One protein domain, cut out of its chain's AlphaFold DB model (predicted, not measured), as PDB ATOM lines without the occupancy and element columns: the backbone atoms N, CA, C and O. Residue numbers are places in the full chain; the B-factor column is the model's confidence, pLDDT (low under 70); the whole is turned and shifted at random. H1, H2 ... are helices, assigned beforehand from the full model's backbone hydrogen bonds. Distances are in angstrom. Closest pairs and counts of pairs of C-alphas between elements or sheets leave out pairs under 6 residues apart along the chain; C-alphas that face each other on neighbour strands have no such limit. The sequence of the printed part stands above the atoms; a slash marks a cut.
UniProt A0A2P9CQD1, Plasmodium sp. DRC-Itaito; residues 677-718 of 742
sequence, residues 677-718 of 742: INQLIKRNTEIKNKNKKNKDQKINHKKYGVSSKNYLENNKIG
ATOM      1  N   ILE A 677     -36.138  37.752  -2.552       62.44
ATOM      2  CA  ILE A 677     -35.159  37.654  -1.452       62.44
ATOM      3  C   ILE A 677     -35.534  38.444  -0.189       62.44
ATOM      4  O   ILE A 677     -35.207  38.027   0.926       62.44
ATOM      5  N   ASN A 678     -36.267  39.550  -0.315       68.44
ATOM      6  CA  ASN A 678     -36.644  40.378   0.838       68.44
ATOM      7  C   ASN A 678     -37.492  39.612   1.867       68.44
ATOM      8  O   ASN A 678     -37.415  39.887   3.067       68.44
ATOM      9  N   GLN A 679     -38.273  38.624   1.425       72.62
ATOM     10  CA  GLN A 679     -39.051  37.765   2.315       72.62
ATOM     11  C   GLN A 679     -38.162  36.738   3.037       72.62
ATOM     12  O   GLN A 679     -38.350  36.495   4.231       72.62
ATOM     13  N   LEU A 680     -37.136  36.208   2.359       72.94
ATOM     14  CA  LEU A 680     -36.135  35.315   2.951       72.94
ATOM     15  C   LEU A 680     -35.334  36.026   4.054       72.94
ATOM     16  O   LEU A 680     -35.147  35.467   5.136       72.94
ATOM     17  N   ILE A 681     -34.892  37.266   3.807       76.06
ATOM     18  CA  ILE A 681     -34.164  38.075   4.796       76.06
ATOM     19  C   ILE A 681     -35.046  38.320   6.023       76.06
ATOM     20  O   ILE A 681     -34.628  38.004   7.138       76.06
ATOM     21  N   LYS A 682     -36.291  38.783   5.835       81.62
ATOM     22  CA  LYS A 682     -37.252  38.990   6.933       81.62
ATOM     23  C   LYS A 682     -37.456  37.714   7.749       81.62
ATOM     24  O   LYS A 682     -37.212  37.713   8.955       81.62
ATOM     25  N   ARG A 683     -37.753  36.592   7.092       80.38
ATOM     26  CA  ARG A 683     -37.910  35.288   7.752       80.38
ATOM     27  C   ARG A 683     -36.660  34.867   8.533       80.38
ATOM     28  O   ARG A 683     -36.774  34.399   9.663       80.38
ATOM     29  N   ASN A 684     -35.465  35.038   7.969       83.38
ATOM     30  CA  ASN A 684     -34.215  34.695   8.653       83.38
ATOM     31  C   ASN A 684     -33.967  35.586   9.880       83.38
ATOM     32  O   ASN A 684     -33.551  35.079  10.924       83.38
ATOM     33  N   THR A 685     -34.266  36.886   9.793       86.00
ATOM     34  CA  THR A 685     -34.172  37.801  10.943       86.00
ATOM     35  C   THR A 685     -35.170  37.441  12.043       86.00
ATOM     36  O   THR A 685     -34.799  37.398  13.215       86.00
ATOM     37  N   GLU A 686     -36.402  37.074  11.687       86.81
ATOM     38  CA  GLU A 686     -37.414  36.611  12.639       86.81
ATOM     39  C   GLU A 686     -36.992  35.322  13.342       86.81
ATOM     40  O   GLU A 686     -37.119  35.220  14.561       86.81
ATOM     41  N   ILE A 687     -36.432  34.355  12.609       85.25
ATOM     42  CA  ILE A 687     -35.909  33.112  13.192       85.25
ATOM     43  C   ILE A 687     -34.740  33.411  14.138       85.25
ATOM     44  O   ILE A 687     -34.698  32.868  15.242       85.25
ATOM     45  N   LYS A 688     -33.809  34.295  13.753       85.81
ATOM     46  CA  LYS A 688     -32.685  34.699  14.615       85.81
ATOM     47  C   LYS A 688     -33.189  35.346  15.908       85.81
ATOM     48  O   LYS A 688     -32.726  34.989  16.989       85.81
ATOM     49  N   ASN A 689     -34.190  36.220  15.808       89.06
ATOM     50  CA  ASN A 689     -34.808  36.877  16.956       89.06
ATOM     51  C   ASN A 689     -35.575  35.893  17.852       89.06
ATOM     52  O   ASN A 689     -35.462  35.981  19.072       89.06
ATOM     53  N   LYS A 690     -36.311  34.931  17.277       91.06
ATOM     54  CA  LYS A 690     -36.977  33.853  18.032       91.06
ATOM     55  C   LYS A 690     -35.962  32.987  18.782       91.06
ATOM     56  O   LYS A 690     -36.116  32.768  19.977       91.06
ATOM     57  N   ASN A 691     -34.877  32.580  18.125       89.00
ATOM     58  CA  ASN A 691     -33.820  31.786  18.760       89.00
ATOM     59  C   ASN A 691     -33.129  32.545  19.901       89.00
ATOM     60  O   ASN A 691     -32.860  31.953  20.944       89.00
ATOM     61  N   LYS A 692     -32.869  33.850  19.722       90.19
ATOM     62  CA  LYS A 692     -32.322  34.712  20.779       90.19
ATOM     63  C   LYS A 692     -33.274  34.776  21.975       90.19
ATOM     64  O   LYS A 692     -32.857  34.461  23.081       90.19
ATOM     65  N   LYS A 693     -34.565  35.040  21.737       88.12
ATOM     66  CA  LYS A 693     -35.600  35.039  22.785       88.12
ATOM     67  C   LYS A 693     -35.669  33.709  23.537       88.12
ATOM     68  O   LYS A 693     -35.692  33.725  24.759       88.12
ATOM     69  N   ASN A 694     -35.638  32.573  22.842       88.69
ATOM     70  CA  ASN A 694     -35.674  31.260  23.492       88.69
ATOM     71  C   ASN A 694     -34.404  30.992  24.316       88.69
ATOM     72  O   ASN A 694     -34.484  30.412  25.398       88.69
ATOM     73  N   LYS A 695     -33.227  31.430  23.844       88.44
ATOM     74  CA  LYS A 695     -31.977  31.350  24.620       88.44
ATOM     75  C   LYS A 695     -32.073  32.205  25.884       88.44
ATOM     76  O   LYS A 695     -31.782  31.709  26.969       88.44
ATOM     77  N   ASP A 696     -32.549  33.437  25.751       86.38
ATOM     78  CA  ASP A 696     -32.740  34.365  26.866       86.38
ATOM     79  C   ASP A 696     -33.759  33.815  27.875       86.38
ATOM     80  O   ASP A 696     -33.532  33.876  29.080       86.38
ATOM     81  N   GLN A 697     -34.848  33.195  27.408       85.31
ATOM     82  CA  GLN A 697     -35.829  32.513  28.255       85.31
ATOM     83  C   GLN A 697     -35.220  31.325  29.003       85.31
ATOM     84  O   GLN A 697     -35.451  31.200  30.201       85.31
ATOM     85  N   LYS A 698     -34.405  30.484  28.351       87.62
ATOM     86  CA  LYS A 698     -33.701  29.372  29.018       87.62
ATOM     87  C   LYS A 698     -32.724  29.874  30.080       87.62
ATOM     88  O   LYS A 698     -32.675  29.322  31.177       87.62
ATOM     89  N   ILE A 699     -31.981  30.943  29.788       86.19
ATOM     90  CA  ILE A 699     -31.083  31.594  30.754       86.19
ATOM     91  C   ILE A 699     -31.888  32.164  31.928       86.19
ATOM     92  O   ILE A 699     -31.523  31.961  33.084       86.19
ATOM     93  N   ASN A 700     -33.010  32.829  31.652       84.50
ATOM     94  CA  ASN A 700     -33.886  33.377  32.682       84.50
ATOM     95  C   ASN A 700     -34.532  32.284  33.535       84.50
ATOM     96  O   ASN A 700     -34.582  32.439  34.749       84.50
ATOM     97  N   HIS A 701     -34.953  31.166  32.947       83.31
ATOM     98  CA  HIS A 701     -35.446  30.014  33.697       83.31
ATOM     99  C   HIS A 701     -34.357  29.420  34.595       83.31
ATOM    100  O   HIS A 701     -34.618  29.198  35.774       83.31
ATOM    101  N   LYS A 702     -33.121  29.265  34.101       85.38
ATOM    102  CA  LYS A 702     -31.984  28.829  34.934       85.38
ATOM    103  C   LYS A 702     -31.678  29.810  36.074       85.38
ATOM    104  O   LYS A 702     -31.333  29.384  37.168       85.38
ATOM    105  N   LYS A 703     -31.804  31.119  35.830       84.12
ATOM    106  CA  LYS A 703     -31.437  32.174  36.792       84.12
ATOM    107  C   LYS A 703     -32.540  32.525  37.797       84.12
ATOM    108  O   LYS A 703     -32.237  32.871  38.934       84.12
ATOM    109  N   TYR A 704     -33.801  32.484  37.380       79.88
ATOM    110  CA  TYR A 704     -34.951  33.005  38.130       79.88
ATOM    111  C   TYR A 704     -36.087  31.983  38.306       79.88
ATOM    112  O   TYR A 704     -37.083  32.301  38.952       79.88
ATOM    113  N   GLY A 705     -35.993  30.787  37.717       80.38
ATOM    114  CA  GLY A 705     -37.055  29.771  37.730       80.38
ATOM    115  C   GLY A 705     -38.281  30.110  36.870       80.38
ATOM    116  O   GLY A 705     -39.197  29.300  36.764       80.38
ATOM    117  N   VAL A 706     -38.314  31.288  36.239       77.19
ATOM    118  CA  VAL A 706     -39.414  31.768  35.389       77.19
ATOM    119  C   VAL A 706     -38.890  32.503  34.151       77.19
ATOM    120  O   VAL A 706     -37.770  33.011  34.137       77.19
ATOM    121  N   SER A 707     -39.743  32.611  33.130       70.75
ATOM    122  CA  SER A 707     -39.418  33.141  31.794       70.75
ATOM    123  C   SER A 707     -38.841  34.570  31.786       70.75
ATOM    124  O   SER A 707     -38.053  34.926  30.905       70.75
ATOM    125  N   SER A 708     -39.171  35.405  32.780       73.31
ATOM    126  CA  SER A 708     -38.527  36.711  32.972       73.31
ATOM    127  C   SER A 708     -38.549  37.165  34.432       73.31
ATOM    128  O   SER A 708     -39.443  36.807  35.198       73.31
ATOM    129  N   LYS A 709     -37.605  38.034  34.811       66.06
ATOM    130  CA  LYS A 709     -37.573  38.673  36.138       66.06
ATOM    131  C   LYS A 709     -38.856  39.469  36.440       66.06
ATOM    132  O   LYS A 709     -39.343  39.448  37.567       66.06
ATOM    133  N   ASN A 710     -39.464  40.080  35.419       66.81
ATOM    134  CA  ASN A 710     -40.710  40.843  35.550       66.81
ATOM    135  C   ASN A 710     -41.914  39.957  35.918       66.81
ATOM    136  O   ASN A 710     -42.854  40.436  36.549       66.81
ATOM    137  N   TYR A 711     -41.893  38.660  35.582       63.28
ATOM    138  CA  TYR A 711     -42.920  37.721  36.048       63.28
ATOM    139  C   TYR A 711     -42.873  37.506  37.567       63.28
ATOM    140  O   TYR A 711     -43.922  37.291  38.172       63.28
ATOM    141  N   LEU A 712     -41.700  37.620  38.203       61.81
ATOM    142  CA  LEU A 712     -41.583  37.583  39.667       61.81
ATOM    143  C   LEU A 712     -42.066  38.889  40.305       61.81
ATOM    144  O   LEU A 712     -42.713  38.861  41.348       61.81
ATOM    145  N   GLU A 713     -41.799  40.033  39.669       63.03
ATOM    146  CA  GLU A 713     -42.220  41.346  40.175       63.03
ATOM    147  C   GLU A 713     -43.738  41.558  40.060       63.03
ATOM    148  O   GLU A 713     -44.357  42.088  40.987       63.03
ATOM    149  N   ASN A 714     -44.361  41.052  38.991       57.44
ATOM    150  CA  ASN A 714     -45.817  41.065  38.815       57.44
ATOM    151  C   ASN A 714     -46.543  40.054  39.721       57.44
ATOM    152  O   ASN A 714     -47.729  40.226  40.000       57.44
ATOM    153  N   ASN A 715     -45.831  39.044  40.232       51.84
ATOM    154  CA  ASN A 715     -46.302  38.117  41.262       51.84
ATOM    155  C   ASN A 715     -45.775  38.486  42.660       51.84
ATOM    156  O   ASN A 715     -45.533  37.602  43.487       51.84
ATOM    157  N   LYS A 716     -45.654  39.784  42.987       51.62
ATOM    158  CA  LYS A 716     -45.677  40.206  44.397       51.62
ATOM    159  C   LYS A 716     -46.987  39.727  45.021       51.62
ATOM    160  O   LYS A 716     -48.022  40.368  44.881       51.62
ATOM    161  N   ILE A 717     -46.897  38.555  45.647       50.03
ATOM    162  CA  ILE A 717     -47.839  37.864  46.524       50.03
ATOM    163  C   ILE A 717     -49.134  38.659  46.739       50.03
ATOM    164  O   ILE A 717     -49.266  39.457  47.666       50.03
ATOM    165  N   GLY A 718     -50.147  38.355  45.923       51.62
ATOM    166  CA  GLY A 718     -51.490  38.301  46.477       51.62
ATOM    167  C   GLY A 718     -51.430  37.265  47.593       51.62
ATOM    168  O   GLY A 718     -51.083  36.113  47.333       51.62
TER     169      GLY A 718
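This is residues 677 to 718 of the 742 residues of a protein of Plasmodium sp. DRC-Itaito (UniProt A0A2P9CQD1). One long, straight helix, H1, makes most of the length of a thin rod, and past its end the link folds back a little before a short helix, H2, sets off sideways as a small foot. Residues 677 to 692 of H1 and the tail at residues 713 to 718 stand free. The printed part has 42 residues with two named helices, H1 then H2, no named strand, and is all helix. It is extended, with a radius of gyration of the C-alphas of 14.9 A and spans of 50 by 19 by 8 A.

H1, residues 677 to 704, and H2, residues 709 to 714, are close but not clearly touching; their closest C-alphas, those of Asn 700 and Lys 709, are 7.3 A apart. Their lines stand about perpendicular, but only just, at 72 degrees. In H1 and H2 every O i to N i+4 pair is within hydrogen-bond range.

H1 runs 39.9 A from C-alpha 677 at (-35.159, 37.654, -1.452) to C-alpha 704 at (-34.951, 33.005, 38.130). H2 ends at C-alpha 714 at (-45.817, 41.065, 38.815).

The C-alphas farthest apart, those of Ile 677 and Gly 718, are 50.6 A apart. The printed part has no cut, and the link from H1 to H2 is tight. The pLDDT is under 70 at residues 677 to 678 and 709 to 718.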